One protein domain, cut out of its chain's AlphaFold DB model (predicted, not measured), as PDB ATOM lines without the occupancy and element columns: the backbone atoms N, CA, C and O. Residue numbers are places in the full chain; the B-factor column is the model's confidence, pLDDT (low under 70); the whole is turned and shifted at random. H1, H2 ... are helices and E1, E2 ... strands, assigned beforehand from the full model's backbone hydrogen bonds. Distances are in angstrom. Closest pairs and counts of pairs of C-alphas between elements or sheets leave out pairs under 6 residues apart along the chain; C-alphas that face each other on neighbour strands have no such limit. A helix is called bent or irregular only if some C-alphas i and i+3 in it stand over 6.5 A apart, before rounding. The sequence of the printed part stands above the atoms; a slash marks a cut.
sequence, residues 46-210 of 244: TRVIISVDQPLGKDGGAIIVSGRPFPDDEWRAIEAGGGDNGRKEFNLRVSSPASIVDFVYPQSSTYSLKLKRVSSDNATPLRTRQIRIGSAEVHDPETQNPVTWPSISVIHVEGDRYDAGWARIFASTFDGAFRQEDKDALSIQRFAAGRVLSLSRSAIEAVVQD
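What this domain is: This is residues 46 to 210 of the 244 residues of the protein "Secreted protein (Modular protein)" of Agrobacterium tumefaciens str. B6 (UniProt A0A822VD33). Picture a sandwich: a small sheet of three parallel strands, E3, E1 and E5, lies over one face of a larger, twisted sheet of six. H3 packs on the larger sheet's other face, where the long hairpin of E6 and E7 bends sharply; H2 sits at one end of E4, and H1 and H4 are small helices toward the other end. The printed part has 165 residues, with nine named strands and four named helices in the order E1 H1 E2 H2 E3 E4 E5 E6 E7 H3 E8 E9 H4, a mixed class of helices and strands. The larger sheet is mixed, in the order E6 E7 E2 E4 E9 E8. The whole is compact, with a radius of gyration of the C-alphas of 15.5 A and spans of 44 by 43 by 26 A.

Where its parts are: Find C-alpha 46 at (137.746, 152.758, 117.106), where E1 begins and runs to residue 52. H1 is residues 56 to 59; E2, residues 61 to 70, is 28.9 A long. Next come H2, residues 72 to 77, E3, residues 87 to 94, E4, residues 98 to 106 and 26.6 A, and E5, residues 111 to 117. E6, residues 128 to 139, spans 27.5 A, and E7, residues 146 to 157, spans 28.2 A. H3 runs from C-alpha 164 at (114.233, 154.153, 131.138) to residue 178, 22.0 A; it is irregular, with C-alphas 172 and 175 7.8 A apart. E8 is residues 186 to 191, E9 residues 194 to 199, and H4 residues 201 to 207, ending at (113.470, 169.653, 126.418).

How they stand to each other: Start in the larger sheet at E2 and E4, parallel, with N 66 and O 101 2.8 A apart, within hydrogen-bond range. E7 is antiparallel to E2, with N 65 and O 153 at 2.8 A. E6 and E7 form a hairpin, with N 134 and O 152 at 2.9 A; E6 bends by 75 degrees at residue 135 and E7 by 76 degrees at residue 150. E9 is antiparallel to E4, with N 100 and O 197 at 2.8 A, and E8 and E9 form a hairpin, with N 189 and O 196 at 2.9 A. In the smaller sheet E1 is parallel to E3, N 49 and O 90 at 2.8 A, and to E5, N 50 and O 114 at 2.8 A. The facing parts of the two sheets are 10.0 A centre to centre. H2 and H3 are on one face of the larger sheet, two layers of helices and sheet; H3's height over it is 7.4 A. H4 touches H3, about perpendicular at 87 degrees, the closest C-alphas being those of Ala 177 and Val 207, 6.1 A apart. H1 only grazes both sheets, and H4 only grazes the larger. Every O i to N i+4 pair is within hydrogen-bond range in H2 and H4, and 7 of 11 in H3; H1 is too short for one.

The domain as a whole: Look for the two C-alphas farthest apart at Asn 85 and Asp 210, 46.4 A. The printed part has no cut and no long link. The mean pLDDT of the printed part is 89.4; residue 85, residues 120 to 123 and residues 209 to 210 are under 70.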
ATOM      1  N   THR A  46     137.905 151.766 116.038       94.75
ATOM      2  CA  THR A  46     137.746 152.758 117.106       94.75
ATOM      3  C   THR A  46     137.241 152.078 118.374       94.75
ATOM      4  O   THR A  46     136.290 151.293 118.346       94.75
ATOM      5  N   ARG A  47     137.835 152.414 119.520       95.44
ATOM      6  CA  ARG A  47     137.308 152.060 120.839       95.44
ATOM      7  C   ARG A  47     137.007 153.313 121.644       95.44
ATOM      8  O   ARG A  47     137.903 154.097 121.933       95.44
ATOM      9  N   VAL A  48     135.754 153.470 122.053       96.19
ATOM     10  CA  VAL A  48     135.332 154.568 122.927       96.19
ATOM     11  C   VAL A  48     135.125 154.027 124.336       96.19
ATOM     12  O   VAL A  48     134.348 153.093 124.552       96.19
ATOM     13  N   ILE A  49     135.820 154.613 125.309       95.88
ATOM     14  CA  ILE A  49     135.644 154.323 126.730       95.88
ATOM     15  C   ILE A  49     135.013 155.539 127.398       95.88
ATOM     16  O   ILE A  49     135.657 156.572 127.560       95.88
ATOM     17  N   ILE A  50     133.764 155.397 127.828       96.94
ATOM     18  CA  ILE A  50     133.018 156.448 128.517       96.94
ATOM     19  C   ILE A  50     133.086 156.204 130.023       96.94
ATOM     20  O   ILE A  50     132.553 155.219 130.538       96.94
ATOM     21  N   SER A  51     133.740 157.121 130.729       95.94
ATOM     22  CA  SER A  51     133.769 157.174 132.188       95.94
ATOM     23  C   SER A  51     132.577 157.986 132.686       95.94
ATOM     24  O   SER A  51     132.507 159.195 132.480       95.94
ATOM     25  N   VAL A  52     131.633 157.307 133.326       95.94
ATOM     26  CA  VAL A  52     130.411 157.880 133.885       95.94
ATOM     27  C   VAL A  52     130.704 158.449 135.265       95.94
ATOM     28  O   VAL A  52     131.076 157.716 136.187       95.94
ATOM     29  N   ASP A  53     130.538 159.757 135.378       94.38
ATOM     30  CA  ASP A  53     130.800 160.557 136.564       94.38
ATOM     31  C   ASP A  53     129.506 161.060 137.212       94.38
ATOM     32  O   ASP A  53     128.412 160.870 136.684       94.38
ATOM     33  N   GLN A  54     129.625 161.705 138.367       92.19
ATOM     34  CA  GLN A  54     128.497 162.363 139.019       92.19
ATOM     35  C   GLN A  54     128.109 163.666 138.297       92.19
ATOM     36  O   GLN A  54     129.003 164.382 137.848       92.19
ATOM     37  N   PRO A  55     126.809 164.017 138.212       92.00
ATOM     38  CA  PRO A  55     125.656 163.325 138.807       92.00
ATOM     39  C   PRO A  55     125.111 162.117 138.024       92.00
ATOM     40  O   PRO A  55     124.416 161.305 138.628       92.00
ATOM     41  N   LEU A  56     125.417 161.941 136.732       94.75
ATOM     42  CA  LEU A  56     124.888 160.840 135.898       94.75
ATOM     43  C   LEU A  56     125.044 159.456 136.549       94.75
ATOM     44  O   LEU A  56     124.146 158.620 136.487       94.75
ATOM     45  N   GLY A  57     126.180 159.208 137.199       92.25
ATOM     46  CA  GLY A  57     126.469 157.948 137.870       92.25
ATOM     47  C   GLY A  57     125.578 157.636 139.076       92.25
ATOM     48  O   GLY A  57     125.497 156.461 139.428       92.25
ATOM     49  N   LYS A  58     124.944 158.633 139.704       91.56
ATOM     50  CA  LYS A  58     124.013 158.477 140.835       91.56
ATOM     51  C   LYS A  58     122.567 158.676 140.400       91.56
ATOM     52  O   LYS A  58     121.727 157.825 140.655       91.56
ATOM     53  N   ASP A  59     122.289 159.779 139.718       92.88
ATOM     54  CA  ASP A  59     120.930 160.173 139.346       92.88
ATOM     55  C   ASP A  59     120.399 159.340 138.169       92.88
ATOM     56  O   ASP A  59     119.188 159.259 137.955       92.88
ATOM     57  N   GLY A  60     121.292 158.687 137.422       94.31
ATOM     58  CA  GLY A  60     120.957 158.016 136.176       94.31
ATOM     59  C   GLY A  60     120.783 159.020 135.044       94.31
ATOM     60  O   GLY A  60     121.042 160.215 135.193       94.31
ATOM     61  N   GLY A  61     120.367 158.532 133.882       96.12
ATOM     62  CA  GLY A  61     120.179 159.372 132.704       96.12
ATOM     63  C   GLY A  61     120.358 158.593 131.415       96.12
ATOM     64  O   GLY A  61     120.185 157.373 131.374       96.12
ATOM     65  N   ALA A  62     120.711 159.291 130.345       97.12
ATOM     66  CA  ALA A  62     120.872 158.695 129.034       97.12
ATOM     67  C   ALA A  62     122.089 159.252 128.295       97.12
ATOM     68  O   ALA A  62     122.344 160.457 128.279       97.12
ATOM     69  N   ILE A  63     122.805 158.339 127.642       98.00
ATOM     70  CA  ILE A  63     123.894 158.651 126.724       98.00
ATOM     71  C   ILE A  63     123.466 158.202 125.331       98.00
ATOM     72  O   ILE A  63     123.206 157.018 125.105       98.00
ATOM     73  N   ILE A  64     123.402 159.141 124.395       96.31
ATOM     74  CA  ILE A  64     123.239 158.849 122.972       96.31
ATOM     75  C   ILE A  64     124.637 158.735 122.374       96.31
ATOM     76  O   ILE A  64     125.445 159.648 122.481       96.31
ATOM     77  N   VAL A  65     124.949 157.611 121.751       97.25
ATOM     78  CA  VAL A  65     126.240 157.375 121.105       97.25
ATOM     79  C   VAL A  65     126.017 157.360 119.604       97.25
ATOM     80  O   VAL A  65     125.275 156.510 119.122       97.25
ATOM     81  N   SER A  66     126.645 158.294 118.896       95.19
ATOM     82  CA  SER A  66     126.575 158.450 117.447       95.19
ATOM     83  C   SER A  66     127.943 158.209 116.819       95.19
ATOM     84  O   SER A  66     128.909 158.898 117.144       95.19
ATOM     85  N   GLY A  67     128.024 157.211 115.941       94.31
ATOM     86  CA  GLY A  67     129.231 156.889 115.186       94.31
ATOM     87  C   GLY A  67     129.047 157.216 113.709       94.31
ATOM     88  O   GLY A  67     128.057 156.798 113.104       94.31
ATOM     89  N   ARG A  68     130.022 157.904 113.108       94.19
ATOM     90  CA  ARG A  68     130.042 158.211 111.671       94.19
ATOM     91  C   ARG A  68     131.252 157.579 110.968       94.19
ATOM     92  O   ARG A  68     132.368 157.724 111.469       94.19
ATOM     93  N   PRO A  69     131.056 156.908 109.819       94.38
ATOM     94  CA  PRO A  69     132.164 156.485 108.972       94.38
ATOM     95  C   PRO A  69     133.030 157.679 108.567       94.38
ATOM     96  O   PRO A  69     132.506 158.761 108.297       94.38
ATOM     97  N   PHE A  70     134.336 157.466 108.494       94.69
ATOM     98  CA  PHE A  70     135.316 158.482 108.139       94.69
ATOM     99  C   PHE A  70     136.418 157.863 107.277       94.69
ATOM    100  O   PHE A  70     136.773 156.705 107.538       94.69
ATOM    101  N   PRO A  71     136.926 158.571 106.249       95.62
ATOM    102  CA  PRO A  71     137.914 158.016 105.328       95.62
ATOM    103  C   PRO A  71     139.101 157.405 106.075       95.62
ATOM    104  O   PRO A  71     139.610 157.981 107.032       95.62
ATOM    105  N   ASP A  72     139.509 156.197 105.687       93.81
ATOM    106  CA  ASP A  72     140.501 155.415 106.435       93.81
ATOM    107  C   ASP A  72     141.875 156.104 106.517       93.81
ATOM    108  O   ASP A  72     142.612 155.924 107.485       93.81
ATOM    109  N   ASP A  73     142.260 156.844 105.483       93.00
ATOM    110  CA  ASP A  73     143.479 157.649 105.414       93.00
ATOM    111  C   ASP A  73     143.424 158.850 106.363       93.00
ATOM    112  O   ASP A  73     144.338 159.022 107.172       93.00
ATOM    113  N   GLU A  74     142.324 159.603 106.353       94.94
ATOM    114  CA  GLU A  74     142.110 160.703 107.298       94.94
ATOM    115  C   GLU A  74     141.997 160.191 108.738       94.94
ATOM    116  O   GLU A  74     142.577 160.754 109.666       94.94
ATOM    117  N   TRP A  75     141.315 159.061 108.940       94.75
ATOM    118  CA  TRP A  75     141.188 158.427 110.244       94.75
ATOM    119  C   TRP A  75     142.553 158.044 110.816       94.75
ATOM    120  O   TRP A  75     142.794 158.246 112.005       94.75
ATOM    121  N   ARG A  76     143.476 157.521 109.994       91.69
ATOM    122  CA  ARG A  76     144.836 157.169 110.439       91.69
ATOM    123  C   ARG A  76     145.589 158.374 111.000       91.69
ATOM    124  O   ARG A  76     146.329 158.184 111.970       91.69
ATOM    125  N   ALA A  77     145.362 159.564 110.444       92.44
ATOM    126  CA  ALA A  77     145.988 160.811 110.879       92.44
ATOM    127  C   ALA A  77     145.468 161.324 112.235       92.44
ATOM    128  O   ALA A  77     146.138 162.133 112.872       92.44
ATOM    129  N   ILE A  78     144.316 160.842 112.717       92.81
ATOM    130  CA  ILE A  78     143.775 161.237 114.023       92.81
ATOM    131  C   ILE A  78     144.695 160.752 115.147       92.81
ATOM    132  O   ILE A  78     144.920 159.552 115.307       92.81
ATOM    133  N   GLU A  79     145.180 161.653 115.991       89.50
ATOM    134  CA  GLU A  79     145.928 161.275 117.191       89.50
ATOM    135  C   GLU A  79     145.002 160.642 118.240       89.50
ATOM    136  O   GLU A  79     143.894 161.116 118.486       89.50
ATOM    137  N   ALA A  80     145.435 159.553 118.873       82.81
ATOM    138  CA  ALA A  80     144.653 158.862 119.895       82.81
ATOM    139  C   ALA A  80     145.391 158.858 121.231       82.81
ATOM    140  O   ALA A  80     146.612 158.747 121.274       82.81
ATOM    141  N   GLY A  81     144.634 158.924 122.329       72.88
ATOM    142  CA  GLY A  81     145.193 158.863 123.684       72.88
ATOM    143  C   GLY A  81     145.674 157.466 124.094       72.88
ATOM    144  O   GLY A  81     146.238 157.306 125.172       72.88
ATOM    145  N   GLY A  82     145.426 156.451 123.264       81.69
ATOM    146  CA  GLY A  82     145.871 155.077 123.462       81.69
ATOM    147  C   GLY A  82     145.453 154.169 122.304       81.69
ATOM    148  O   GLY A  82     144.765 154.602 121.376       81.69
ATOM    149  N   GLY A  83     145.854 152.899 122.378       77.06
ATOM    150  CA  GLY A  83     145.598 151.901 121.341       77.06
ATOM    151  C   GLY A  83     146.877 151.278 120.779       77.06
ATOM    152  O   GLY A  83     147.954 151.443 121.343       77.06
ATOM    153  N   ASP A  84     146.737 150.530 119.689       78.38
ATOM    154  CA  ASP A  84     147.827 149.874 118.959       78.38
ATOM    155  C   ASP A  84     147.811 150.310 117.481       78.38
ATOM    156  O   ASP A  84     146.985 151.130 117.070       78.38
ATOM    157  N   ASN A  85     148.742 149.790 116.674       68.69
ATOM    158  CA  ASN A  85     148.827 150.076 115.239       68.69
ATOM    159  C   ASN A  85     147.635 149.457 114.491       68.69
ATOM    160  O   ASN A  85     147.739 148.395 113.885       68.69
ATOM    161  N   GLY A  86     146.491 150.127 114.562       80.75
ATOM    162  CA  GLY A  86     145.232 149.675 113.985       80.75
ATOM    163  C   GLY A  86     144.050 150.125 114.828       80.75
ATOM    164  O   GLY A  86     143.121 150.736 114.311       80.75
ATOM    165  N   ARG A  87     144.090 149.940 116.145       90.56
ATOM    166  CA  ARG A  87     143.017 150.413 117.023       90.56
ATOM    167  C   ARG A  87     143.359 151.747 117.672       90.56
ATOM    168  O   ARG A  87     144.344 151.831 118.395       90.56
ATOM    169  N   LYS A  88     142.482 152.744 117.542       94.50
ATOM    170  CA  LYS A  88     142.552 154.000 118.308       94.50
ATOM    171  C   LYS A  88     141.556 153.976 119.461       94.50
ATOM    172  O   LYS A  88     140.379 153.665 119.268       94.50
ATOM    173  N   GLU A  89     142.029 154.291 120.663       95.75
ATOM    174  CA  GLU A  89     141.218 154.354 121.876       95.75
ATOM    175  C   GLU A  89     141.026 155.801 122.348       95.75
ATOM    176  O   GLU A  89     141.984 156.560 122.507       95.75
ATOM    177  N   PHE A  90     139.772 156.165 122.619       96.00
ATOM    178  CA  PHE A  90     139.384 157.476 123.131       96.00
ATOM    179  C   PHE A  90     138.713 157.321 124.492       96.00
ATOM    180  O   PHE A  90     137.687 156.651 124.627       96.00
ATOM    181  N   ASN A  91     139.305 157.948 125.507       95.81
ATOM    182  CA  ASN A  91     138.797 157.952 126.872       95.81
ATOM    183  C   ASN A  91     138.059 159.270 127.122       95.81
ATOM    184  O   ASN A  91     138.651 160.342 127.058       95.81
ATOM    185  N   LEU A  92     136.763 159.176 127.403       95.81
ATOM    186  CA  LEU A  92     135.865 160.310 127.603       95.81
ATOM    187  C   LEU A  92     135.307 160.285 129.025       95.81
ATOM    188  O   LEU A  92     135.209 159.222 129.645       95.81
ATOM    189  N   ARG A  93     134.899 161.448 129.530       96.25
ATOM    190  CA  ARG A  93     134.169 161.577 130.794       96.25
ATOM    191  C   ARG A  93     132.816 162.221 130.525       96.25
ATOM    192  O   ARG A  93     132.739 163.172 129.758       96.25
ATOM    193  N   VAL A  94     131.765 161.690 131.141       97.44
ATOM    194  CA  VAL A  94     130.395 162.193 131.001       97.44
ATOM    195  C   VAL A  94     129.756 162.275 132.381       97.44
ATOM    196  O   VAL A  94     129.735 161.284 133.109       97.44
ATOM    197  N   SER A  95     129.242 163.453 132.728       96.00
ATOM    198  CA  SER A  95     128.612 163.746 134.021       96.00
ATOM    199  C   SER A  95     127.152 164.187 133.905       96.00
ATOM    200  O   SER A  95     126.393 163.997 134.854       96.00
ATOM    201  N   SER A  96     126.736 164.762 132.771       96.12
ATOM    202  CA  SER A  96     125.353 165.217 132.594       96.12
ATOM    203  C   SER A  96     124.386 164.030 132.455       96.12
ATOM    204  O   SER A  96     124.712 163.055 131.775       96.12
ATOM    205  N   PRO A  97     123.177 164.101 133.048       95.69
ATOM    206  CA  PRO A  97     122.117 163.116 132.826       95.69
ATOM    207  C   PRO A  97     121.647 163.000 131.369       95.69
ATOM    208  O   PRO A  97     120.995 162.017 131.020       95.69
ATOM    209  N   ALA A  98     121.948 163.988 130.522       95.69
ATOM    210  CA  ALA A  98     121.578 164.015 129.113       95.69
ATOM    211  C   ALA A  98     122.804 164.370 128.266       95.69
ATOM    212  O   ALA A  98     123.163 165.545 128.128       95.69
ATOM    213  N   SER A  99     123.440 163.348 127.696       96.81
ATOM    214  CA  SER A  99     124.662 163.528 126.914       96.81
ATOM    215  C   SER A  99     124.631 162.783 125.593       96.81
ATOM    216  O   SER A  99     123.971 161.754 125.435       96.81
ATOM    217  N   ILE A 100     125.400 163.305 124.647       95.81
ATOM    218  CA  ILE A 100     125.582 162.741 123.321       95.81
ATOM    219  C   ILE A 100     127.078 162.640 123.051       95.81
ATOM    220  O   ILE A 100     127.817 163.598 123.256       95.81
ATOM    221  N   VAL A 101     127.531 161.479 122.598       97.56
ATOM    222  CA  VAL A 101     128.902 161.239 122.151       97.56
ATOM    223  C   VAL A 101     128.858 161.042 120.644       97.56
ATOM    224  O   VAL A 101     128.406 160.000 120.186       97.56
ATOM    225  N   ASP A 102     129.297 162.049 119.893       95.81
ATOM    226  CA  ASP A 102     129.373 162.047 118.425       95.81
ATOM    227  C   ASP A 102     130.836 161.898 118.016       95.81
ATOM    228  O   ASP A 102     131.681 162.702 118.421       95.81
ATOM    229  N   PHE A 103     131.151 160.844 117.267       96.44
ATOM    230  CA  PHE A 103     132.525 160.512 116.918       96.44
ATOM    231  C   PHE A 103     132.641 159.817 115.567       96.44
ATOM    232  O   PHE A 103     131.675 159.281 115.020       96.44
ATOM    233  N   VAL A 104     133.867 159.796 115.051       96.00
ATOM    234  CA  VAL A 104     134.209 159.139 113.796       96.00
ATOM    235  C   VAL A 104     134.912 157.794 113.988       96.00
ATOM    236  O   VAL A 104     135.655 157.567 114.949       96.00
ATOM    237  N   TYR A 105     134.695 156.883 113.046       95.00
ATOM    238  CA  TYR A 105     135.360 155.582 112.982       95.00
ATOM    239  C   TYR A 105     135.765 155.252 111.538       95.00
ATOM    240  O   TYR A 105     135.190 155.824 110.612       95.00
ATOM    241  N   PRO A 106     136.751 154.361 111.319       95.00
ATOM    242  CA  PRO A 106     137.249 154.091 109.978       95.00
ATOM    243  C   PRO A 106     136.141 153.459 109.138       95.00
ATOM    244  O   PRO A 106     135.497 152.502 109.575       95.00
ATOM    245  N   GLN A 107     135.912 153.997 107.943       94.31
ATOM    246  CA  GLN A 107     134.816 153.597 107.064       94.31
ATOM    247  C   GLN A 107     134.848 152.106 106.707       94.31
ATOM    248  O   GLN A 107     133.794 151.514 106.469       94.31
ATOM    249  N   SER A 108     136.028 151.487 106.690       89.94
ATOM    250  CA  SER A 108     136.188 150.052 106.428       89.94
ATOM    251  C   SER A 108     135.944 149.135 107.634       89.94
ATOM    252  O   SER A 108     136.133 147.924 107.511       89.94
ATOM    253  N   SER A 109     135.561 149.665 108.801       90.25
ATOM    254  CA  SER A 109     135.498 148.897 110.049       90.25
ATOM    255  C   SER A 109     134.293 149.256 110.926       90.25
ATOM    256  O   SER A 109     133.390 149.986 110.527       90.25
ATOM    257  N   THR A 110     134.261 148.701 112.136       88.88
ATOM    258  CA  THR A 110     133.289 149.009 113.184       88.88
ATOM    259  C   THR A 110     133.972 149.677 114.380       88.88
ATOM    260  O   THR A 110     135.190 149.889 114.418       88.88
ATOM    261  N   TYR A 111     133.171 150.031 115.383       92.69
ATOM    262  CA  TYR A 111     133.660 150.548 116.651       92.69
ATOM    263  C   TYR A 111     133.147 149.710 117.820       92.69
ATOM    264  O   TYR A 111     132.117 149.037 117.750       92.69
ATOM    265  N   SER A 112     133.874 149.792 118.929       93.00
ATOM    266  CA  SER A 112     133.479 149.197 120.202       93.00
ATOM    267  C   SER A 112     133.273 150.271 121.257       93.00
ATOM    268  O   SER A 112     133.960 151.297 121.278       93.00
ATOM    269  N   LEU A 113     132.326 150.013 122.152       94.50
ATOM    270  CA  LEU A 113     131.970 150.917 123.230       94.50
ATOM    271  C   LEU A 113     132.115 150.215 124.581       94.50
ATOM    272  O   LEU A 113     131.637 149.094 124.767       94.50
ATOM    273  N   LYS A 114     132.738 150.902 125.541       94.25
ATOM    274  CA  LYS A 114     132.794 150.488 126.945       94.25
ATOM    275  C   LYS A 114     132.325 151.624 127.841       94.25
ATOM    276  O   LYS A 114     132.874 152.721 127.781       94.25
ATOM    277  N   LEU A 115     131.372 151.341 128.722       94.19
ATOM    278  CA  LEU A 115     130.988 152.247 129.802       94.19
ATOM    279  C   LEU A 115     131.603 151.748 131.110       94.19
ATOM    280  O   LEU A 115     131.573 150.554 131.410       94.19
ATOM    281  N   LYS A 116     132.169 152.661 131.895       92.44
ATOM    282  CA  LYS A 116     132.672 152.382 133.243       92.44
ATOM    283  C   LYS A 116     132.288 153.521 134.171       92.44
ATOM    284  O   LYS A 116     132.226 154.661 133.737       92.44
ATOM    285  N   ARG A 117     132.048 153.234 135.444       90.94
ATOM    286  CA  ARG A 117     131.907 154.286 136.458       90.94
ATOM    287  C   ARG A 117     133.295 154.854 136.775       90.94
ATOM    288  O   ARG A 117     134.270 154.100 136.762       90.94
ATOM    289  N   VAL A 118     133.401 156.160 137.027       89.69
ATOM    290  CA  VAL A 118     134.616 156.728 137.633       89.69
ATOM    291  C   VAL A 118     134.783 156.071 139.003       89.69
ATOM    292  O   VAL A 118     133.842 156.063 139.795       89.69
ATOM    293  N   SER A 119     135.929 155.429 139.234       70.50
ATOM    294  CA  SER A 119     136.135 154.585 140.414       70.50
ATOM    295  C   SER A 119     135.952 155.401 141.695       70.50
ATOM    296  O   SER A 119     136.624 156.410 141.883       70.50
ATOM    297  N   SER A 120     135.056 154.947 142.568       60.19
ATOM    298  CA  SER A 120     135.007 155.341 143.977       60.19
ATOM    299  C   SER A 120     135.029 154.062 144.799       60.19
ATOM    300  O   SER A 120     134.349 153.110 144.410       60.19
ATOM    301  N   ASP A 121     135.747 154.047 145.920       52.25
ATOM    302  CA  ASP A 121     136.113 152.836 146.678       52.25
ATOM    303  C   ASP A 121     134.949 151.984 147.223       52.25
ATOM    304  O   ASP A 121     135.183 150.933 147.799       52.25
ATOM    305  N   ASN A 122     133.688 152.360 146.985       58.28
ATOM    306  CA  ASN A 122     132.493 151.564 147.294       58.28
ATOM    307  C   ASN A 122     131.393 151.689 146.218       58.28
ATOM    308  O   ASN A 122     130.199 151.615 146.509       58.28
ATOM    309  N   ALA A 123     131.768 151.934 144.960       63.53
ATOM    310  CA  ALA A 123     130.791 152.098 143.889       63.53
ATOM    311  C   ALA A 123     130.069 150.777 143.586       63.53
ATOM    312  O   ALA A 123     130.691 149.787 143.201       63.53
ATOM    313  N   THR A 124     128.734 150.789 143.632       70.94
ATOM    314  CA  THR A 124     127.910 149.762 142.976       70.94
ATOM    315  C   THR A 124     128.386 149.579 141.522       70.94
ATOM    316  O   THR A 124     128.892 150.532 140.919       70.94
ATOM    317  N   PRO A 125     128.234 148.404 140.893       81.19
ATOM    318  CA  PRO A 125     128.470 148.283 139.459       81.19
ATOM    319  C   PRO A 125     127.587 149.252 138.662       81.19
ATOM    320  O   PRO A 125     126.433 149.503 139.027       81.19
ATOM    321  N   LEU A 126     128.121 149.809 137.573       89.25
ATOM    322  CA  LEU A 126     127.329 150.614 136.646       89.25
ATOM    323  C   LEU A 126     126.297 149.704 135.971       89.25
ATOM    324  O   LEU A 126     126.667 148.734 135.311       89.25
ATOM    325  N   ARG A 127     125.012 150.017 136.133       93.06
ATOM    326  CA  ARG A 127     123.925 149.311 135.451       93.06
ATOM    327  C   ARG A 127     123.470 150.136 134.265       93.06
ATOM    328  O   ARG A 127     123.206 151.329 134.394       93.06
ATOM    329  N   THR A 128     123.422 149.497 133.104       94.81
ATOM    330  CA  THR A 128     123.052 150.160 131.855       94.81
ATOM    331  C   THR A 128     122.145 149.268 131.030       94.81
ATOM    332  O   THR A 128     122.215 148.042 131.120       94.81
ATOM    333  N   ARG A 129     121.294 149.891 130.217       94.19
ATOM    334  CA  ARG A 129     120.420 149.204 129.271       94.19
ATOM    335  C   ARG A 129     120.436 149.951 127.949       94.19
ATOM    336  O   ARG A 129     120.135 151.140 127.905       94.19
ATOM    337  N   GLN A 130     120.739 149.255 126.862       94.62
ATOM    338  CA  GLN A 130     120.503 149.802 125.533       94.62
ATOM    339  C   GLN A 130     118.996 149.793 125.264       94.62
ATOM    340  O   GLN A 130     118.351 148.752 125.380       94.62
ATOM    341  N   ILE A 131     118.424 150.956 124.961       93.19
ATOM    342  CA  ILE A 131     116.967 151.112 124.807       93.19
ATOM    343  C   ILE A 131     116.538 151.425 123.374       93.19
ATOM    344  O   ILE A 131     115.355 151.296 123.066       93.19
ATOM    345  N   ARG A 132     117.473 151.840 122.510       90.62
ATOM    346  CA  ARG A 132     117.220 152.122 121.092       90.62
ATOM    347  C   ARG A 132     118.514 152.030 120.285       90.62
ATOM    348  O   ARG A 132     119.557 152.480 120.752       90.62
ATOM    349  N   ILE A 133     118.403 151.508 119.067       91.31
ATOM    350  CA  ILE A 133     119.390 151.627 117.988       91.31
ATOM    351  C   ILE A 133     118.675 152.257 116.789       91.31
ATOM    352  O   ILE A 133     117.477 152.027 116.610       91.31
ATOM    353  N   GLY A 134     119.365 153.060 115.988       90.00
ATOM    354  CA  GLY A 134     118.815 153.566 114.735       90.00
ATOM    355  C   GLY A 134     119.694 154.625 114.093       90.00
ATOM    356  O   GLY A 134     120.906 154.617 114.271       90.00
ATOM    357  N   SER A 135     119.058 155.550 113.389       90.81
ATOM    358  CA  SER A 135     119.667 156.741 112.804       90.81
ATOM    359  C   SER A 135     118.842 157.982 113.161       90.81
ATOM    360  O   SER A 135     117.713 157.863 113.653       90.81
ATOM    361  N   ALA A 136     119.405 159.170 112.946       88.62
ATOM    362  CA  ALA A 136     118.671 160.429 113.027       88.62
ATOM    363  C   ALA A 136     119.234 161.469 112.057       88.62
ATOM    364  O   ALA A 136     120.413 161.437 111.704       88.62
ATOM    365  N   GLU A 137     118.383 162.413 111.684       90.19
ATOM    366  CA  GLU A 137     118.756 163.656 111.019       90.19
ATOM    367  C   GLU A 137     118.530 164.788 112.010       90.19
ATOM    368  O   GLU A 137     117.448 164.899 112.590       90.19
ATOM    369  N   VAL A 138     119.562 165.588 112.252       87.69
ATOM    370  CA  VAL A 138     119.528 166.668 113.243       87.69
ATOM    371  C   VAL A 138     120.256 167.895 112.734       87.69
ATOM    372  O   VAL A 138     121.042 167.809 111.796       87.69
ATOM    373  N   HIS A 139     120.021 169.040 113.364       88.00
ATOM    374  CA  HIS A 139     120.872 170.206 113.158       88.00
ATOM    375  C   HIS A 139     122.072 170.115 114.086       88.00
ATOM    376  O   HIS A 139     121.926 169.871 115.283       88.00
ATOM    377  N   ASP A 140     123.260 170.298 113.529       87.38
ATOM    378  CA  ASP A 140     124.474 170.411 114.312       87.38
ATOM    379  C   ASP A 140     124.384 171.658 115.207       87.38
ATOM    380  O   ASP A 140     124.204 172.754 114.682       87.38
ATOM    381  N   PRO A 141     124.511 171.542 116.537       82.00
ATOM    382  CA  PRO A 141     124.321 172.692 117.417       82.00
ATOM    383  C   PRO A 141     125.372 173.793 117.224       82.00
ATOM    384  O   PRO A 141     125.126 174.946 117.564       82.00
ATOM    385  N   GLU A 142     126.542 173.459 116.681       84.56
ATOM    386  CA  GLU A 142     127.622 174.413 116.444       84.56
ATOM    387  C   GLU A 142     127.498 175.084 115.077       84.56
ATOM    388  O   GLU A 142     127.606 176.304 114.978       84.56
ATOM    389  N   THR A 143     127.274 174.302 114.021       86.94
ATOM    390  CA  THR A 143     127.244 174.837 112.647       86.94
ATOM    391  C   THR A 143     125.842 175.172 112.150       86.94
ATOM    392  O   THR A 143     125.709 175.806 111.111       86.94
ATOM    393  N   GLN A 144     124.801 174.723 112.859       85.75
ATOM    394  CA  GLN A 144     123.377 174.796 112.491       85.75
ATOM    395  C   GLN A 144     123.011 174.070 111.184       85.75
ATOM    396  O   GLN A 144     121.839 173.998 110.799       85.75
ATOM    397  N   ASN A 145     123.995 173.447 110.535       89.75
ATOM    398  CA  ASN A 145     123.799 172.670 109.327       89.75
ATOM    399  C   ASN A 145     123.122 171.331 109.645       89.75
ATOM    400  O   ASN A 145     123.382 170.740 110.700       89.75
ATOM    401  N   PRO A 146     122.282 170.818 108.734       89.00
ATOM    402  CA  PRO A 146     121.748 169.473 108.865       89.00
ATOM    403  C   PRO A 146     122.884 168.445 108.804       89.00
ATOM    404  O   PRO A 146     123.772 168.519 107.953       89.00
ATOM    405  N   VAL A 147     122.844 167.468 109.705       88.94
ATOM    406  CA  VAL A 147     123.771 166.340 109.764       88.94
ATOM    407  C   VAL A 147     123.004 165.034 109.924       88.94
ATOM    408  O   VAL A 147     122.037 164.937 110.683       88.94
ATOM    409  N   THR A 148     123.472 164.001 109.231       90.00
ATOM    410  CA  THR A 148     122.962 162.639 109.387       90.00
ATOM    411  C   THR A 148     123.835 161.867 110.368       90.00
ATOM    412  O   THR A 148     125.057 161.786 110.226       90.00
ATOM    413  N   TRP A 149     123.192 161.253 111.351       90.25
ATOM    414  CA  TRP A 149     123.783 160.274 112.253       90.25
ATOM    415  C   TRP A 149     123.322 158.878 111.826       90.25
ATOM    416  O   TRP A 149     122.208 158.472 112.162       90.25
ATOM    417  N   PRO A 150     124.145 158.143 111.055       89.00
ATOM    418  CA  PRO A 150     123.750 156.878 110.445       89.00
ATOM    419  C   PRO A 150     123.682 155.727 111.456       89.00
ATOM    420  O   PRO A 150     123.000 154.739 111.204       89.00
ATOM    421  N   SER A 151     124.373 155.853 112.593       88.88
ATOM    422  CA  SER A 151     124.359 154.882 113.683       88.88
ATOM    423  C   SER A 151     124.232 155.609 115.008       88.88
ATOM    424  O   SER A 151     125.136 156.337 115.410       88.88
ATOM    425  N   ILE A 152     123.116 155.382 115.691       93.12
ATOM    426  CA  ILE A 152     122.813 155.882 117.023       93.12
ATOM    427  C   ILE A 152     122.509 154.702 117.931       93.12
ATOM    428  O   ILE A 152     121.701 153.840 117.591       93.12
ATOM    429  N   SER A 153     123.077 154.715 119.132       94.56
ATOM    430  CA  SER A 153     122.679 153.859 120.243       94.56
ATOM    431  C   SER A 153     122.321 154.707 121.452       94.56
ATOM    432  O   SER A 153     123.144 155.473 121.944       94.56
ATOM    433  N   VAL A 154     121.118 154.521 121.980       95.25
ATOM    434  CA  VAL A 154     120.672 155.174 123.211       95.25
ATOM    435  C   VAL A 154     120.859 154.214 124.371       95.25
ATOM    436  O   VAL A 154     120.293 153.114 124.389       95.25
ATOM    437  N   ILE A 155     121.640 154.645 125.351       97.75
ATOM    438  CA  ILE A 155     122.003 153.859 126.522       97.75
ATOM    439  C   ILE A 155     121.430 154.547 127.750       97.75
ATOM    440  O   ILE A 155     121.842 155.647 128.106       97.75
ATOM    441  N   HIS A 156     120.484 153.882 128.407       97.81
ATOM    442  CA  HIS A 156     120.013 154.259 129.732       97.81
ATOM    443  C   HIS A 156     121.064 153.861 130.766       97.81
ATOM    444  O   HIS A 156     121.499 152.707 130.794       97.81
ATOM    445  N   VAL A 157     121.457 154.809 131.611       96.94
ATOM    446  CA  VAL A 157     122.238 154.575 132.826       96.94
ATOM    447  C   VAL A 157     121.259 154.571 133.994       96.94
ATOM    448  O   VAL A 157     120.563 155.560 134.218       96.94
ATOM    449  N   GLU A 158     121.182 153.457 134.724       94.88
ATOM    450  CA  GLU A 158     120.286 153.359 135.878       94.88
ATOM    451  C   GLU A 158     120.801 154.225 137.037       94.88
ATOM    452  O   GLU A 158     122.003 154.261 137.318       94.88
ATOM    453  N   GLY A 159     119.873 154.886 137.726       92.00
ATOM    454  CA  GLY A 159     120.134 155.686 138.916       92.00
ATOM    455  C   GLY A 159     118.840 156.130 139.593       92.00
ATOM    456  O   GLY A 159     117.756 155.663 139.238       92.00
ATOM    457  N   ASP A 160     118.964 157.021 140.572       92.44
ATOM    458  CA  ASP A 160     117.902 157.325 141.538       92.44
ATOM    459  C   ASP A 160     116.765 158.193 140.970       92.44
ATOM    460  O   ASP A 160     115.672 158.234 141.539       92.44
ATOM    461  N   ARG A 161     117.008 158.913 139.866       92.62
ATOM    462  CA  ARG A 161     116.106 159.959 139.359       92.62
ATOM    463  C   ARG A 161     115.566 159.685 137.960       92.62
ATOM    464  O   ARG A 161     114.370 159.867 137.735       92.62
ATOM    465  N   TYR A 162     116.422 159.304 137.016       92.94
ATOM    466  CA  TYR A 162     116.052 159.198 135.604       92.94
ATOM    467  C   TYR A 162     115.888 157.736 135.179       92.94
ATOM    468  O   TYR A 162     116.846 156.963 135.086       92.94
ATOM    469  N   ASP A 163     114.641 157.352 134.910       93.69
ATOM    470  CA  ASP A 163     114.292 155.995 134.499       93.69
ATOM    471  C   ASP A 163     114.420 155.768 132.977       93.69
ATOM    472  O   ASP A 163     114.729 156.660 132.182       93.69
ATOM    473  N   ALA A 164     114.171 154.526 132.549       93.12
ATOM    474  CA  ALA A 164     114.233 154.153 131.138       93.12
ATOM    475  C   ALA A 164     113.139 154.822 130.282       93.12
ATOM    476  O   ALA A 164     113.273 154.879 129.062       93.12
ATOM    477  N   GLY A 165     112.024 155.262 130.874       92.75
ATOM    478  CA  GLY A 165     110.982 156.021 130.182       92.75
ATOM    479  C   GLY A 165     111.479 157.421 129.845       92.75
ATOM    480  O   GLY A 165     111.432 157.824 128.685       92.75
ATOM    481  N   TRP A 166     112.070 158.100 130.826       93.75
ATOM    482  CA  TRP A 166     112.727 159.391 130.638       93.75
ATOM    483  C   TRP A 166     113.815 159.326 129.554       93.75
ATOM    484  O   TRP A 166     113.843 160.158 128.650       93.75
ATOM    485  N   ALA A 167     114.646 158.277 129.564       93.69
ATOM    486  CA  ALA A 167     115.691 158.084 128.558       93.69
ATOM    487  C   ALA A 167     115.134 157.944 127.124       93.69
ATOM    488  O   ALA A 167     115.768 158.390 126.165       93.69
ATOM    489  N   ARG A 168     113.936 157.357 126.961       92.44
ATOM    490  CA  ARG A 168     113.243 157.295 125.661       92.44
ATOM    491  C   ARG A 168     112.719 158.659 125.228       92.44
ATOM    492  O   ARG A 168     112.845 158.980 124.052       92.44
ATOM    493  N   ILE A 169     112.168 159.443 126.158       91.00
ATOM    494  CA  ILE A 169     111.689 160.803 125.871       91.00
ATOM    495  C   ILE A 169     112.865 161.656 125.397       91.00
ATOM    496  O   ILE A 169     112.790 162.216 124.307       91.00
ATOM    497  N   PHE A 170     113.983 161.657 126.132       91.88
ATOM    498  CA  PHE A 170     115.196 162.360 125.714       91.88
ATOM    499  C   PHE A 170     115.634 161.952 124.301       91.88
ATOM    500  O   PHE A 170     115.831 162.802 123.441       91.88
ATOM    501  N   ALA A 171     115.690 160.651 124.007       90.38
ATOM    502  CA  ALA A 171     116.040 160.166 122.672       90.38
ATOM    503  C   ALA A 171     115.058 160.556 121.553       90.38
ATOM    504  O   ALA A 171     115.400 160.409 120.380       90.38
ATOM    505  N   SER A 172     113.840 160.984 121.885       88.62
ATOM    506  CA  SER A 172     112.860 161.480 120.913       88.62
ATOM    507  C   SER A 172     112.852 163.000 120.770       88.62
ATOM    508  O   SER A 172     112.337 163.482 119.771       88.62
ATOM    509  N   THR A 173     113.409 163.735 121.738       87.25
ATOM    510  CA  THR A 173     113.354 165.205 121.776       87.25
ATOM    511  C   THR A 173     114.723 165.884 121.729       87.25
ATOM    512  O   THR A 173     114.794 167.110 121.744       87.25
ATOM    513  N   PHE A 174     115.821 165.121 121.687       86.44
ATOM    514  CA  PHE A 174     117.174 165.674 121.793       86.44
ATOM    515  C   PHE A 174     117.527 166.676 120.683       86.44
ATOM    516  O   PHE A 174     118.315 167.584 120.929       86.44
ATOM    517  N   ASP A 175     116.950 166.550 119.485       85.12
ATOM    518  CA  ASP A 175     117.157 167.492 118.380       85.12
ATOM    519  C   ASP A 175     116.623 168.891 118.725       85.12
ATOM    520  O   ASP A 175     117.221 169.901 118.356       85.12
ATOM    521  N   GLY A 176     115.541 168.957 119.506       81.19
ATOM    522  CA  GLY A 176     115.005 170.196 120.059       81.19
ATOM    523  C   GLY A 176     116.001 170.921 120.964       81.19
ATOM    524  O   GLY A 176     115.995 172.149 121.008       81.19
ATOM    525  N   ALA A 177     116.908 170.194 121.625       78.56
ATOM    526  CA  ALA A 177     117.950 170.807 122.443       78.56
ATOM    527  C   ALA A 177     118.989 171.576 121.612       78.56
ATOM    528  O   ALA A 177     119.568 172.537 122.103       78.56
ATOM    529  N   PHE A 178     119.213 171.189 120.353       82.06
ATOM    530  CA  PHE A 178     120.168 171.862 119.462       82.06
ATOM    531  C   PHE A 178     119.621 173.135 118.822       82.06
ATOM    532  O   PHE A 178     120.386 173.929 118.281       82.06
ATOM    533  N   ARG A 179     118.302 173.327 118.895       77.25
ATOM    534  CA  ARG A 179     117.603 174.508 118.381       77.25
ATOM    535  C   ARG A 179     117.416 175.601 119.437       77.25
ATOM    536  O   ARG A 179     116.794 176.614 119.138       77.25
ATOM    537  N   GLN A 180     117.877 175.393 120.672       71.31
ATOM    538  CA  GLN A 180     117.741 176.403 121.721       71.31
ATOM    539  C   GLN A 180     118.658 177.600 121.450       71.31
ATOM    540  O   GLN A 180     119.826 177.429 121.115       71.31
ATOM    541  N   GLU A 181     118.126 178.810 121.631       70.56
ATOM    542  CA  GLU A 181     118.907 180.053 121.535       70.56
ATOM    543  C   GLU A 181     119.837 180.253 122.741       70.56
ATOM    544  O   GLU A 181     120.841 180.965 122.646       70.56
ATOM    545  N   ASP A 182     119.510 179.623 123.873       78.81
ATOM    546  CA  ASP A 182     120.300 179.692 125.096       78.81
ATOM    547  C   ASP A 182     121.631 178.950 124.916       78.81
ATOM    548  O   ASP A 182     121.698 177.721 124.910       78.81
ATOM    549  N   LYS A 183     122.716 179.714 124.783       71.31
ATOM    550  CA  LYS A 183     124.068 179.173 124.599       71.31
ATOM    551  C   LYS A 183     124.587 178.437 125.835       71.31
ATOM    552  O   LYS A 183     125.468 177.594 125.689       71.31
ATOM    553  N   ASP A 184     124.023 178.697 127.014       81.50
ATOM    554  CA  ASP A 184     124.391 178.016 128.258       81.50
ATOM    555  C   ASP A 184     123.616 176.695 128.444       81.50
ATOM    556  O   ASP A 184     123.909 175.900 129.346       81.50
ATOM    557  N   ALA A 185     122.648 176.409 127.565       84.56
ATOM    558  CA  ALA A 185     121.891 175.161 127.556       84.56
ATOM    559  C   ALA A 185     122.746 173.942 127.176       84.56
ATOM    560  O   ALA A 185     122.441 172.817 127.588       84.56
ATOM    561  N   LEU A 186     123.812 174.154 126.399       89.94
ATOM    562  CA  LEU A 186     124.615 173.099 125.798       89.94
ATOM    563  C   LEU A 186     126.110 173.314 126.047       89.94
ATOM    564  O   LEU A 186     126.695 174.313 125.648       89.94
ATOM    565  N   SER A 187     126.762 172.304 126.619       92.75
ATOM    566  CA  SER A 187     128.220 172.231 126.705       92.75
ATOM    567  C   SER A 187     128.779 171.297 125.632       92.75
ATOM    568  O   SER A 187     128.262 170.193 125.440       92.75
ATOM    569  N   ILE A 188     129.851 171.724 124.956       94.06
ATOM    570  CA  ILE A 188     130.556 170.951 123.925       94.06
ATOM    571  C   ILE A 188     132.012 170.746 124.347       94.06
ATOM    572  O   ILE A 188     132.785 171.698 124.425       94.06
ATOM    573  N   GLN A 189     132.410 169.491 124.555       95.94
ATOM    574  CA  GLN A 189     133.795 169.105 124.829       95.94
ATOM    575  C   GLN A 189     134.357 168.287 123.665       95.94
ATOM    576  O   GLN A 189     133.808 167.243 123.321       95.94
ATOM    577  N   ARG A 190     135.470 168.726 123.068       95.44
ATOM    578  CA  ARG A 190     136.091 168.046 121.918       95.44
ATOM    579  C   ARG A 190     137.183 167.067 122.323       95.44
ATOM    580  O   ARG A 190     137.864 167.246 123.329       95.44
ATOM    581  N   PHE A 191     137.361 166.061 121.479       95.38
ATOM    582  CA  PHE A 191     138.503 165.158 121.453       95.38
ATOM    583  C   PHE A 191     138.870 164.865 119.993       95.38
ATOM    584  O   PHE A 191     138.123 165.197 119.079       95.38
ATOM    585  N   ALA A 192     140.019 164.237 119.761       94.75
ATOM    586  CA  ALA A 192     140.589 164.125 118.418       94.75
ATOM    587  C   ALA A 192     139.673 163.447 117.375       94.75
ATOM    588  O   ALA A 192     139.728 163.793 116.202       94.75
ATOM    589  N   ALA A 193     138.804 162.521 117.794       95.25
ATOM    590  CA  ALA A 193     137.857 161.837 116.910       95.25
ATOM    591  C   ALA A 193     136.402 162.311 117.056       95.25
ATOM    592  O   ALA A 193     135.504 161.642 116.547       95.25
ATOM    593  N   GLY A 194     136.121 163.408 117.766       95.88
ATOM    594  CA  GLY A 194     134.741 163.856 117.929       95.88
ATOM    595  C   GLY A 194     134.494 164.796 119.099       95.88
ATOM    596  O   GLY A 194     135.332 165.614 119.480       95.88
ATOM    597  N   ARG A 195     133.293 164.701 119.667       96.50
ATOM    598  CA  ARG A 195     132.843 165.571 120.754       96.50
ATOM    599  C   ARG A 195     131.819 164.909 121.667       96.50
ATOM    600  O   ARG A 195     131.091 163.996 121.282       96.50
ATOM    601  N   VAL A 196     131.761 165.422 122.887       97.38
ATOM    602  CA  VAL A 196     130.712 165.170 123.867       97.38
ATOM    603  C   VAL A 196     129.850 166.421 123.950       97.38
ATOM    604  O   VAL A 196     130.351 167.509 124.228       97.38
ATOM    605  N   LEU A 197     128.556 166.257 123.714       95.00
ATOM    606  CA  LEU A 197     127.530 167.273 123.893       95.00
ATOM    607  C   LEU A 197     126.793 166.953 125.192       95.00
ATOM    608  O   LEU A 197     126.415 165.803 125.415       95.00
ATOM    609  N   SER A 198     126.602 167.933 126.066       95.25
ATOM    610  CA  SER A 198     125.914 167.738 127.344       95.25
ATOM    611  C   SER A 198     124.923 168.852 127.592       95.25
ATOM    612  O   SER A 198     125.278 170.024 127.484       95.25
ATOM    613  N   LEU A 199     123.697 168.487 127.958       92.75
ATOM    614  CA  LEU A 199     122.694 169.473 128.332       92.75
ATOM    615  C   LEU A 199     122.904 169.937 129.768       92.75
ATOM    616  O   LEU A 199     123.246 169.141 130.653       92.75
ATOM    617  N   SER A 200     122.662 171.224 129.990       90.38
ATOM    618  CA  SER A 200     122.514 171.787 131.322       90.38
ATOM    619  C   SER A 200     121.230 171.271 131.982       90.38
ATOM    620  O   SER A 200     120.330 170.720 131.340       90.38
ATOM    621  N   ARG A 201     121.116 171.451 133.299       86.75
ATOM    622  CA  ARG A 201     119.915 171.030 134.031       86.75
ATOM    623  C   ARG A 201     118.660 171.783 133.581       86.75
ATOM    624  O   ARG A 201     117.612 171.158 133.449       86.75
ATOM    625  N   SER A 202     118.764 173.089 133.334       83.44
ATOM    626  CA  SER A 202     117.648 173.896 132.827       83.44
ATOM    627  C   SER A 202     117.211 173.425 131.439       83.44
ATOM    628  O   SER A 202     116.016 173.255 131.199       83.44
ATOM    629  N   ALA A 203     118.166 173.113 130.559       85.69
ATOM    630  CA  ALA A 203     117.882 172.581 129.230       85.69
ATOM    631  C   ALA A 203     117.187 171.215 129.290       85.69
ATOM    632  O   ALA A 203     116.223 170.974 128.566       85.69
ATOM    633  N   ILE A 204     117.618 170.335 130.201       88.75
ATOM    634  CA  ILE A 204     116.956 169.047 130.445       88.75
ATOM    635  C   ILE A 204     115.485 169.250 130.822       88.75
ATOM    636  O   ILE A 204     114.614 168.592 130.258       88.75
ATOM    637  N   GLU A 205     115.204 170.155 131.757       83.56
ATOM    638  CA  GLU A 205     113.843 170.415 132.237       83.56
ATOM    639  C   GLU A 205     112.955 171.045 131.144       83.56
ATOM    640  O   GLU A 205     111.754 170.775 131.096       83.56
ATOM    641  N   ALA A 206     113.543 171.813 130.221       80.19
ATOM    642  CA  ALA A 206     112.840 172.406 129.084       80.19
ATOM    643  C   ALA A 206     112.555 171.405 127.946       80.19
ATOM    644  O   ALA A 206     111.456 171.405 127.394       80.19
ATOM    645  N   VAL A 207     113.529 170.555 127.591       75.81
ATOM    646  CA  VAL A 207     113.470 169.653 126.418       75.81
ATOM    647  C   VAL A 207     112.850 168.299 126.748       75.81
ATOM    648  O   VAL A 207     112.219 167.661 125.901       75.81
ATOM    649  N   VAL A 208     113.046 167.826 127.976       75.19
ATOM    650  CA  VAL A 208     112.622 166.496 128.417       75.19
ATOM    651  C   VAL A 208     111.511 166.658 129.445       75.19
ATOM    652  O   VAL A 208     111.681 166.388 130.635       75.19
ATOM    653  N   GLN A 209     110.351 167.131 128.983       61.97
ATOM    654  CA  GLN A 209     109.178 167.225 129.844       61.97
ATOM    655  C   GLN A 209     108.642 165.826 130.151       61.97
ATOM    656  O   GLN A 209     108.271 165.058 129.262       61.97
ATOM    657  N   ASP A 210     108.599 165.501 131.442       50.47
ATOM    658  CA  ASP A 210     107.975 164.280 131.927       50.47
ATOM    659  C   ASP A 210     106.483 164.317 131.554       50.47
ATOM    660  O   ASP A 210     105.710 165.142 132.048       50.47
TER     661      ASP A 210